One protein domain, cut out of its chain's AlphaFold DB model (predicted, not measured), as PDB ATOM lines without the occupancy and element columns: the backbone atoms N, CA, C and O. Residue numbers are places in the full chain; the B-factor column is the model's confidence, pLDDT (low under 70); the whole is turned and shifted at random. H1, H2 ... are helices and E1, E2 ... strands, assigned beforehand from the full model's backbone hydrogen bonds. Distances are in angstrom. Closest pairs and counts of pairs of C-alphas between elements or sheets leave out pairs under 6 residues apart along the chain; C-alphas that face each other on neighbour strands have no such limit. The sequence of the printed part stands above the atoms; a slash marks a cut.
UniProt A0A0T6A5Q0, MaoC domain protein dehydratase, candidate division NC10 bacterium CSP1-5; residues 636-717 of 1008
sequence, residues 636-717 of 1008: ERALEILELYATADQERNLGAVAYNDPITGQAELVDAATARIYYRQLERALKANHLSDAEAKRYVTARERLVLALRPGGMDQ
ATOM      1  N   GLU A 636      38.405  47.437 -41.550       81.69
ATOM      2  CA  GLU A 636      39.406  46.478 -42.043       81.69
ATOM      3  C   GLU A 636      40.083  45.707 -40.901       81.69
ATOM      4  O   GLU A 636      40.083  44.481 -40.894       81.69
ATOM      5  N   ARG A 637      40.558  46.418 -39.870       81.62
ATOM      6  CA  ARG A 637      41.145  45.805 -38.668       81.62
ATOM      7  C   ARG A 637      40.153  44.864 -37.976       81.62
ATOM      8  O   ARG A 637      40.522  43.770 -37.562       81.62
ATOM      9  N   ALA A 638      38.886  45.271 -37.877       84.38
ATOM     10  CA  ALA A 638      37.830  44.443 -37.304       84.38
ATOM     11  C   ALA A 638      37.609  43.147 -38.107       84.38
ATOM     12  O   ALA A 638      37.405  42.093 -37.501       84.38
ATOM     13  N   LEU A 639      37.649  43.218 -39.446       86.69
ATOM     14  CA  LEU A 639      37.527  42.054 -40.330       86.69
ATOM     15  C   LEU A 639      38.687  41.088 -40.120       86.69
ATOM     16  O   LEU A 639      38.438  39.929 -39.803       86.69
ATOM     17  N   GLU A 640      39.925  41.573 -40.226       86.38
ATOM     18  CA  GLU A 640      41.124  40.741 -40.078       86.38
ATOM     19  C   GLU A 640      41.143  40.027 -38.723       86.38
ATOM     20  O   GLU A 640      41.380  38.821 -38.647       86.38
ATOM     21  N   ILE A 641      40.835  40.752 -37.642       84.31
ATOM     22  CA  ILE A 641      40.795  40.182 -36.298       84.31
ATOM     23  C   ILE A 641      39.694  39.123 -36.173       84.31
ATOM     24  O   ILE A 641      39.940  38.055 -35.612       84.31
ATOM     25  N   LEU A 642      38.487  39.389 -36.681       85.12
ATOM     26  CA  LEU A 642      37.388  38.427 -36.600       85.12
ATOM     27  C   LEU A 642      37.653  37.184 -37.464       85.12
ATOM     28  O   LEU A 642      37.329  36.078 -37.042       85.12
ATOM     29  N   GLU A 643      38.269  37.345 -38.637       84.31
ATOM     30  CA  GLU A 643      38.696  36.254 -39.522       84.31
ATOM     31  C   GLU A 643      39.761  35.373 -38.856       84.31
ATOM     32  O   GLU A 643      39.634  34.144 -38.839       84.31
ATOM     33  N   LEU A 644      40.778  35.997 -38.251       80.31
ATOM     34  CA  LEU A 644      41.811  35.308 -37.475       80.31
ATOM     35  C   LEU A 644      41.207  34.561 -36.290       80.31
ATOM     36  O   LEU A 644      41.503  33.384 -36.094       80.31
ATOM     37  N   TYR A 645      40.325  35.212 -35.528       78.44
ATOM     38  CA  TYR A 645      39.666  34.606 -34.375       78.44
ATOM     39  C   TYR A 645      38.787  33.415 -34.780       78.44
ATOM     40  O   TYR A 645      38.873  32.348 -34.174       78.44
ATOM     41  N   ALA A 646      37.999  33.559 -35.852       75.31
ATOM     42  CA  ALA A 646      37.141  32.500 -36.382       75.31
ATOM     43  C   ALA A 646      37.925  31.298 -36.937       75.31
ATOM     44  O   ALA A 646      37.353  30.214 -37.048       75.31
ATOM     45  N   THR A 647      39.198  31.484 -37.294       67.25
ATOM     46  CA  THR A 647      40.083  30.420 -37.791       67.25
ATOM     47  C   THR A 647      40.858  29.761 -36.650       67.25
ATOM     48  O   THR A 647      40.899  28.542 -36.550       67.25
ATOM     49  N   ALA A 648      41.432  30.541 -35.735       63.19
ATOM     50  CA  ALA A 648      42.296  30.017 -34.678       63.19
ATOM     51  C   ALA A 648      41.553  29.211 -33.598       63.19
ATOM     52  O   ALA A 648      42.147  28.318 -32.988       63.19
ATOM     53  N   ASP A 649      40.272  29.511 -33.349       56.59
ATOM     54  CA  ASP A 649      39.468  28.740 -32.395       56.59
ATOM     55  C   ASP A 649      39.223  27.308 -32.902       56.59
ATOM     56  O   ASP A 649      39.197  26.379 -32.100       56.59
ATOM     57  N   GLN A 650      39.196  27.104 -34.229       50.38
ATOM     58  CA  GLN A 650      39.068  25.785 -34.871       50.38
ATOM     59  C   GLN A 650      40.218  24.842 -34.513       50.38
ATOM     60  O   GLN A 650      40.041  23.627 -34.500       50.38
ATOM     61  N   GLU A 651      41.402  25.388 -34.221       50.25
ATOM     62  CA  GLU A 651      42.609  24.578 -34.124       50.25
ATOM     63  C   GLU A 651      42.997  24.211 -32.684       50.25
ATOM     64  O   GLU A 651      43.650  23.183 -32.496       50.25
ATOM     65  N   ARG A 652      42.729  25.054 -31.664       52.12
ATOM     66  CA  ARG A 652      43.526  24.971 -30.411       52.12
ATOM     67  C   ARG A 652      42.887  25.435 -29.090       52.12
ATOM     68  O   ARG A 652      43.602  25.465 -28.091       52.12
ATOM     69  N   ASN A 653      41.596  25.785 -29.027       55.16
ATOM     70  CA  ASN A 653      40.919  26.144 -27.759       55.16
ATOM     71  C   ASN A 653      41.687  27.224 -26.937       55.16
ATOM     72  O   ASN A 653      41.840  27.129 -25.717       55.16
ATOM     73  N   LEU A 654      42.265  28.213 -27.639       58.19
ATOM     74  CA  LEU A 654      43.360  29.075 -27.153       58.19
ATOM     75  C   LEU A 654      42.929  30.167 -26.169       58.19
ATOM     76  O   LEU A 654      43.766  30.696 -25.433       58.19
ATOM     77  N   GLY A 655      41.656  30.560 -26.216       62.25
ATOM     78  CA  GLY A 655      41.121  31.721 -25.500       62.25
ATOM     79  C   GLY A 655      41.563  33.088 -26.047       62.25
ATOM     80  O   GLY A 655      40.975  34.092 -25.647       62.25
ATOM     81  N   ALA A 656      42.557  33.144 -26.948       71.56
ATOM     82  CA  ALA A 656      43.011  34.349 -27.648       71.56
ATOM     83  C   ALA A 656      43.862  34.029 -28.900       71.56
ATOM     84  O   ALA A 656      44.421  32.937 -29.015       71.56
ATOM     85  N   VAL A 657      44.011  35.001 -29.807       74.00
ATOM     86  CA  VAL A 657      44.826  34.932 -31.035       74.00
ATOM     87  C   VAL A 657      45.887  36.026 -31.069       74.00
ATOM     88  O   VAL A 657      45.734  37.053 -30.420       74.00
ATOM     89  N   ALA A 658      46.960  35.824 -31.835       74.25
ATOM     90  CA  ALA A 658      47.898  36.899 -32.142       74.25
ATOM     91  C   ALA A 658      47.479  37.610 -33.430       74.25
ATOM     92  O   ALA A 658      47.398  36.976 -34.480       74.25
ATOM     93  N   TYR A 659      47.260  38.915 -33.348       79.00
ATOM     94  CA  TYR A 659      47.022  39.788 -34.488       79.00
ATOM     95  C   TYR A 659      48.265  40.640 -34.742       79.00
ATOM     96  O   TYR A 659      48.692  41.383 -33.866       79.00
ATOM     97  N   ASN A 660      48.862  40.535 -35.928       76.12
ATOM     98  CA  ASN A 660      49.964  41.413 -36.319       76.12
ATOM     99  C   ASN A 660      49.376  42.663 -36.959       76.12
ATOM    100  O   ASN A 660      48.982  42.620 -38.121       76.12
ATOM    101  N   ASP A 661      49.322  43.760 -36.209       67.88
ATOM    102  CA  ASP A 661      48.775  45.008 -36.729       67.88
ATOM    103  C   ASP A 661      49.733  45.577 -37.799       67.88
ATOM    104  O   ASP A 661      50.872  45.944 -37.475       67.88
ATOM    105  N   PRO A 662      49.309  45.677 -39.074       62.16
ATOM    106  CA  PRO A 662      50.171  46.123 -40.168       62.16
ATOM    107  C   PRO A 662      50.555  47.607 -40.061       62.16
ATOM    108  O   PRO A 662      51.535  48.034 -40.669       62.16
ATOM    109  N   ILE A 663      49.812  48.401 -39.283       55.97
ATOM    110  CA  ILE A 663      50.080  49.824 -39.045       55.97
ATOM    111  C   ILE A 663      51.174  49.989 -37.990       55.97
ATOM    112  O   ILE A 663      51.996  50.904 -38.082       55.97
ATOM    113  N   THR A 664      51.176  49.144 -36.957       54.94
ATOM    114  CA  THR A 664      52.130  49.262 -35.841       54.94
ATOM    115  C   THR A 664      53.343  48.350 -35.985       54.94
ATOM    116  O   THR A 664      54.379  48.625 -35.379       54.94
ATOM    117  N   GLY A 665      53.226  47.283 -36.776       57.84
ATOM    118  CA  GLY A 665      54.224  46.224 -36.879       57.84
ATOM    119  C   GLY A 665      54.367  45.393 -35.598       57.84
ATOM    120  O   GLY A 665      55.357  44.675 -35.460       57.84
ATOM    121  N   GLN A 666      53.430  45.505 -34.648       57.53
ATOM    122  CA  GLN A 666      53.444  44.772 -33.380       57.53
ATOM    123  C   GLN A 666      52.356  43.696 -33.345       57.53
ATOM    124  O   GLN A 666      51.251  43.884 -33.854       57.53
ATOM    125  N   ALA A 667      52.693  42.563 -32.729       65.00
ATOM    126  CA  ALA A 667      51.751  41.487 -32.455       65.00
ATOM    127  C   ALA A 667      50.949  41.813 -31.186       65.00
ATOM    128  O   ALA A 667      51.533  41.956 -30.115       65.00
ATOM    129  N   GLU A 668      49.631  41.891 -31.308       71.62
ATOM    130  CA  GLU A 668      48.666  42.095 -30.228       71.62
ATOM    131  C   GLU A 668      47.962  40.779 -29.890       71.62
ATOM    132  O   GLU A 668      47.701  39.953 -30.770       71.62
ATOM    133  N   LEU A 669      47.631  40.579 -28.614       73.88
ATOM    134  CA  LEU A 669      46.787  39.475 -28.185       73.88
ATOM    135  C   LEU A 669      45.305  39.879 -28.273       73.88
ATOM    136  O   LEU A 669      44.851  40.754 -27.546       73.88
ATOM    137  N   VAL A 670      44.527  39.207 -29.120       76.38
ATOM    138  CA  VAL A 670      43.078  39.419 -29.237       76.38
ATOM    139  C   VAL A 670      42.338  38.264 -28.576       76.38
ATOM    140  O   VAL A 670      42.386  37.131 -29.054       76.38
ATOM    141  N   ASP A 671      41.601  38.551 -27.510       74.00
ATOM    142  CA  ASP A 671      40.747  37.579 -26.829       74.00
ATOM    143  C   ASP A 671      39.270  37.658 -27.271       74.00
ATOM    144  O   ASP A 671      38.876  38.435 -28.146       74.00
ATOM    145  N   ALA A 672      38.426  36.839 -26.644       76.62
ATOM    146  CA  ALA A 672      36.989  36.805 -26.898       76.62
ATOM    147  C   ALA A 672      36.264  38.134 -26.612       76.62
ATOM    148  O   ALA A 672      35.232  38.418 -27.226       76.62
ATOM    149  N   ALA A 673      36.746  38.934 -25.655       73.25
ATOM    150  CA  ALA A 673      36.152  40.230 -25.350       73.25
ATOM    151  C   ALA A 673      36.436  41.216 -26.486       73.25
ATOM    152  O   ALA A 673      35.503  41.872 -26.949       73.25
ATOM    153  N   THR A 674      37.672  41.233 -26.989       76.75
ATOM    154  CA  THR A 674      38.074  42.041 -28.145       76.75
ATOM    155  C   THR A 674      37.341  41.607 -29.421       76.75
ATOM    156  O   THR A 674      36.732  42.435 -30.102       76.75
ATOM    157  N   ALA A 675      37.283  40.301 -29.708       80.25
ATOM    158  CA  ALA A 675      36.560  39.760 -30.864       80.25
ATOM    159  C   ALA A 675      35.058  40.112 -30.851       80.25
ATOM    160  O   ALA A 675      34.482  40.435 -31.893       80.25
ATOM    161  N   ARG A 676      34.425  40.123 -29.667       80.38
ATOM    162  CA  ARG A 676      33.018  40.527 -29.497       80.38
ATOM    163  C   ARG A 676      32.765  41.968 -29.944       80.38
ATOM    164  O   ARG A 676      31.731  42.236 -30.556       80.38
ATOM    165  N   ILE A 677      33.676  42.892 -29.646       78.56
ATOM    166  CA  ILE A 677      33.535  44.306 -30.032       78.56
ATOM    167  C   ILE A 677      33.568  44.441 -31.551       78.56
ATOM    168  O   ILE A 677      32.651  45.034 -32.125       78.56
ATOM    169  N   TYR A 678      34.558  43.829 -32.209       82.94
ATOM    170  CA  TYR A 678      34.664  43.865 -33.669       82.94
ATOM    171  C   TYR A 678      33.485  43.185 -34.352       82.94
ATOM    172  O   TYR A 678      32.964  43.717 -35.330       82.94
ATOM    173  N   TYR A 679      32.981  42.076 -33.801       86.38
ATOM    174  CA  TYR A 679      31.736  41.479 -34.276       86.38
ATOM    175  C   TYR A 679      30.576  42.482 -34.236       86.38
ATOM    176  O   TYR A 679      29.911  42.690 -35.251       86.38
ATOM    177  N   ARG A 680      30.328  43.134 -33.088       84.06
ATOM    178  CA  ARG A 680      29.208  44.087 -32.964       84.06
ATOM    179  C   ARG A 680      29.387  45.273 -33.903       84.06
ATOM    180  O   ARG A 680      28.412  45.736 -34.493       84.06
ATOM    181  N   GLN A 681      30.618  45.743 -34.067       83.44
ATOM    182  CA  GLN A 681      30.952  46.806 -35.001       83.44
ATOM    183  C   GLN A 681      30.626  46.418 -36.453       83.44
ATOM    184  O   GLN A 681      29.962  47.184 -37.154       83.44
ATOM    185  N   LEU A 682      31.064  45.238 -36.897       87.06
ATOM    186  CA  LEU A 682      30.856  44.755 -38.263       87.06
ATOM    187  C   LEU A 682      29.391  44.413 -38.538       87.06
ATOM    188  O   LEU A 682      28.878  44.778 -39.591       87.06
ATOM    189  N   GLU A 683      28.681  43.806 -37.583       87.50
ATOM    190  CA  GLU A 683      27.244  43.535 -37.711       87.50
ATOM    191  C   GLU A 683      26.454  44.845 -37.877       87.50
ATOM    192  O   GLU A 683      25.543  44.923 -38.703       87.50
ATOM    193  N   ARG A 684      26.825  45.910 -37.150       85.75
ATOM    194  CA  ARG A 684      26.230  47.245 -37.334       85.75
ATOM    195  C   ARG A 684      26.573  47.841 -38.685       85.75
ATOM    196  O   ARG A 684      25.675  48.343 -39.353       85.75
ATOM    197  N   ALA A 685      27.841  47.785 -39.082       86.31
ATOM    198  CA  ALA A 685      28.278  48.298 -40.373       86.31
ATOM    199  C   ALA A 685      27.547  47.588 -41.523       86.31
ATOM    200  O   ALA A 685      27.079  48.255 -42.441       86.31
ATOM    201  N   LEU A 686      27.359  46.267 -41.433       87.94
ATOM    202  CA  LEU A 686      26.579  45.489 -42.392       87.94
ATOM    203  C   LEU A 686      25.127  45.980 -42.446       87.94
ATOM    204  O   LEU A 686      24.643  46.346 -43.512       87.94
ATOM    205  N   LYS A 687      24.435  46.045 -41.300       86.44
ATOM    206  CA  LYS A 687      23.022  46.473 -41.241       86.44
ATOM    207  C   LYS A 687      22.813  47.922 -41.675       86.44
ATOM    208  O   LYS A 687      21.739  48.270 -42.156       86.44
ATOM    209  N   ALA A 688      23.828  48.760 -41.495       84.88
ATOM    210  CA  ALA A 688      23.835  50.153 -41.915       84.88
ATOM    211  C   ALA A 688      24.164  50.343 -43.406       84.88
ATOM    212  O   ALA A 688      24.235  51.490 -43.846       84.88
ATOM    213  N   ASN A 689      24.391  49.262 -44.169       86.12
ATOM    214  CA  ASN A 689      24.919  49.298 -45.539       86.12
ATOM    215  C   ASN A 689      26.221  50.112 -45.640       86.12
ATOM    216  O   ASN A 689      26.448  50.865 -46.585       86.12
ATOM    217  N   HIS A 690      27.072  49.984 -44.621       85.06
ATOM    218  CA  HIS A 690      28.355  50.667 -44.512       85.06
ATOM    219  C   HIS A 690      29.549  49.765 -44.862       85.06
ATOM    220  O   HIS A 690      30.688  50.228 -44.816       85.06
ATOM    221  N   LEU A 691      29.317  48.513 -45.260       86.31
ATOM    222  CA  LEU A 691      30.327  47.622 -45.840       86.31
ATOM    223  C   LEU A 691      30.201  47.614 -47.368       86.31
ATOM    224  O   LEU A 691      29.094  47.674 -47.897       86.31
ATOM    225  N   SER A 692      31.323  47.553 -48.079       88.06
ATOM    226  CA  SER A 692      31.358  47.150 -49.489       88.06
ATOM    227  C   SER A 692      30.965  45.678 -49.645       88.06
ATOM    228  O   SER A 692      31.035  44.909 -48.685       88.06
ATOM    229  N   ASP A 693      30.603  45.253 -50.858       84.94
ATOM    230  CA  ASP A 693      30.213  43.859 -51.124       84.94
ATOM    231  C   ASP A 693      31.316  42.856 -50.740       84.94
ATOM    232  O   ASP A 693      31.036  41.781 -50.207       84.94
ATOM    233  N   ALA A 694      32.584  43.225 -50.958       83.62
ATOM    234  CA  ALA A 694      33.736  42.407 -50.583       83.62
ATOM    235  C   ALA A 694      33.889  42.291 -49.055       83.62
ATOM    236  O   ALA A 694      34.028  41.184 -48.534       83.62
ATOM    237  N   GLU A 695      33.808  43.413 -48.332       88.00
ATOM    238  CA  GLU A 695      33.860  43.447 -46.862       88.00
ATOM    239  C   GLU A 695      32.679  42.682 -46.240       88.00
ATOM    240  O   GLU A 695      32.857  41.920 -45.291       88.00
ATOM    241  N   ALA A 696      31.474  42.832 -46.796       87.69
ATOM    242  CA  ALA A 696      30.286  42.117 -46.343       87.69
ATOM    243  C   ALA A 696      30.440  40.600 -46.516       87.69
ATOM    244  O   ALA A 696      30.122  39.842 -45.600       87.69
ATOM    245  N   LYS A 697      30.976  40.150 -47.658       85.19
ATOM    246  CA  LYS A 697      31.235  38.730 -47.937       85.19
ATOM    247  C   LYS A 697      32.266  38.140 -46.972       85.19
ATOM    248  O   LYS A 697      32.044  37.052 -46.444       85.19
ATOM    249  N   ARG A 698      33.351  38.871 -46.702       87.12
ATOM    250  CA  ARG A 698      34.367  38.517 -45.695       87.12
ATOM    251  C   ARG A 698      33.760  38.374 -44.302       87.12
ATOM    252  O   ARG A 698      33.862  37.319 -43.679       87.12
ATOM    253  N   TYR A 699      33.026  39.394 -43.860       89.12
ATOM    254  CA  TYR A 699      32.365  39.394 -42.559       89.12
ATOM    255  C   TYR A 699      31.378  38.233 -42.391       89.12
ATOM    256  O   TYR A 699      31.437  37.511 -41.396       89.12
ATOM    257  N   VAL A 700      30.468  38.040 -43.354       85.94
ATOM    258  CA  VAL A 700      29.463  36.968 -43.300       85.94
ATOM    259  C   VAL A 700      30.146  35.607 -43.212       85.94
ATOM    260  O   VAL A 700      29.749  34.791 -42.383       85.94
ATOM    261  N   THR A 701      31.220  35.410 -43.977       83.38
ATOM    262  CA  THR A 701      32.031  34.187 -43.944       83.38
ATOM    263  C   THR A 701      32.643  33.949 -42.558       83.38
ATOM    264  O   THR A 701      32.469  32.874 -41.980       83.38
ATOM    265  N   ALA A 702      33.309  34.955 -41.980       83.69
ATOM    266  CA  ALA A 702      33.898  34.865 -40.642       83.69
ATOM    267  C   ALA A 702      32.838  34.599 -39.556       83.69
ATOM    268  O   ALA A 702      33.032  33.766 -38.668       83.69
ATOM    269  N   ARG A 703      31.677  35.259 -39.653       85.25
ATOM    270  CA  ARG A 703      30.539  35.064 -38.745       85.25
ATOM    271  C   ARG A 703      29.975  33.647 -38.831       85.25
ATOM    272  O   ARG A 703      29.693  33.048 -37.798       85.25
ATOM    273  N   GLU A 704      29.773  33.121 -40.035       79.69
ATOM    274  CA  GLU A 704      29.238  31.770 -40.243       79.69
ATOM    275  C   GLU A 704      30.187  30.698 -39.714       79.69
ATOM    276  O   GLU A 704      29.729  29.788 -39.021       79.69
ATOM    277  N   ARG A 705      31.499  30.858 -39.941       77.56
ATOM    278  CA  ARG A 705      32.545  30.014 -39.339       77.56
ATOM    279  C   ARG A 705      32.429  29.969 -37.820       77.56
ATOM    280  O   ARG A 705      32.330  28.890 -37.240       77.56
ATOM    281  N   LEU A 706      32.371  31.140 -37.186       76.12
ATOM    282  CA  LEU A 706      32.248  31.253 -35.736       76.12
ATOM    283  C   LEU A 706      30.958  30.590 -35.222       76.12
ATOM    284  O   LEU A 706      30.991  29.815 -34.274       76.12
ATOM    285  N   VAL A 707      29.812  30.854 -35.856       75.38
ATOM    286  CA  VAL A 707      28.525  30.257 -35.455       75.38
ATOM    287  C   VAL A 707      28.526  28.736 -35.619       75.38
ATOM    288  O   VAL A 707      27.917  28.043 -34.802       75.38
ATOM    289  N   LEU A 708      29.185  28.208 -36.654       70.38
ATOM    290  CA  LEU A 708      29.306  26.769 -36.874       70.38
ATOM    291  C   LEU A 708      30.178  26.112 -35.794       70.38
ATOM    292  O   LEU A 708      29.761  25.099 -35.236       70.38
ATOM    293  N   ALA A 709      31.306  26.734 -35.428       66.56
ATOM    294  CA  ALA A 709      32.201  26.257 -34.367       66.56
ATOM    295  C   ALA A 709      31.497  26.117 -33.002       66.56
ATOM    296  O   ALA A 709      31.797  25.207 -32.232       66.56
ATOM    297  N   LEU A 710      30.503  26.967 -32.723       65.69
ATOM    298  CA  LEU A 710      29.736  26.955 -31.470       65.69
ATOM    299  C   LEU A 710      28.707  25.814 -31.358       65.69
ATOM    300  O   LEU A 710      28.087  25.652 -30.302       65.69
ATOM    301  N   ARG A 711      28.464  25.040 -32.423       65.69
ATOM    302  CA  ARG A 711      27.497  23.929 -32.403       65.69
ATOM    303  C   ARG A 711      28.109  22.664 -31.782       65.69
ATOM    304  O   ARG A 711      29.321  22.477 -31.840       65.69
ATOM    305  N   PRO A 712      27.301  21.743 -31.223       52.81
ATOM    306  CA  PRO A 712      27.793  20.420 -30.834       52.81
ATOM    307  C   PRO A 712      28.423  19.692 -32.036       52.81
ATOM    308  O   PRO A 712      27.780  19.570 -33.077       52.81
ATOM    309  N   GLY A 713      29.678  19.242 -31.905       55.97
ATOM    310  CA  GLY A 713      30.456  18.681 -33.027       55.97
ATOM    311  C   GLY A 713      30.842  19.712 -34.099       55.97
ATOM    312  O   GLY A 713      31.204  19.342 -35.210       55.97
ATOM    313  N   GLY A 714      30.721  21.007 -33.787       57.06
ATOM    314  CA  GLY A 714      30.940  22.112 -34.711       57.06
ATOM    315  C   GLY A 714      32.368  22.187 -35.233       57.06
ATOM    316  O   GLY A 714      32.546  22.439 -36.413       57.06
ATOM    317  N   MET A 715      33.377  21.903 -34.404       57.47
ATOM    318  CA  MET A 715      34.783  21.930 -34.837       57.47
ATOM    319  C   MET A 715      35.069  20.937 -35.969       57.47
ATOM    320  O   MET A 715      35.674  21.316 -36.969       57.47
ATOM    321  N   ASP A 716      34.555  19.710 -35.865       56.78
ATOM    322  CA  ASP A 716      34.697  18.697 -36.918       56.78
ATOM    323  C   ASP A 716      33.964  19.134 -38.200       56.78
ATOM    324  O   ASP A 716      34.505  19.050 -39.300       56.78
ATOM    325  N   GLN A 717      32.758  19.701 -38.056       60.03
ATOM    326  CA  GLN A 717      31.975  20.229 -39.183       60.03
ATOM    327  C   GLN A 717      32.652  21.420 -39.871       60.03
ATOM    328  O   GLN A 717      32.551  21.566 -41.086       60.03
TER     329      GLN A 717
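This is residues 636 to 717 of the 1008 residues of the protein "MaoC domain protein dehydratase" of candidate division NC10 bacterium CSP1-5 (UniProt A0A0T6A5Q0). Helix H1 is sandwiched between a two-stranded antiparallel hairpin, E1 and E2, and helix H3; H2 crosses H1 and H3, and short H4 makes a corner after H3. The 82 printed residues hold H1, E1, E2, H2, H3, H4 in order, mostly helix. The whole is compact, radius of gyration of the C-alphas 12.8 A, spanning 34 by 29 by 19 A.

E1 is residues 656 to 660 and E2 667 to 671. H1, 636 to 652, 24.8 A long, begins at C-alpha 636 (39.406, 46.478, -42.043). H2 is 672 to 687, 22.2 A; H3 693 to 709, 24.4 A; H4 714 to 717, ending at C-alpha 717 (31.975, 20.229, -39.183).

N 657 and O 670 of E1 and E2 are 2.8 A apart, within hydrogen-bond range. The closest C-alphas of H1 and E1, Tyr 645 and Val 657, are 6.2 A apart. H1 touches H3, closest C-alphas Ala 646 and Leu 706, 5.1 A, at a shallow tilt of 26 degrees. In H2 and H3 every O i to N i+4 pair is within range; in H1, 10 of 13.

The printed part has no cut. pLDDT is under 70 at 647 to 655, 661 to 667 and 709 to 717.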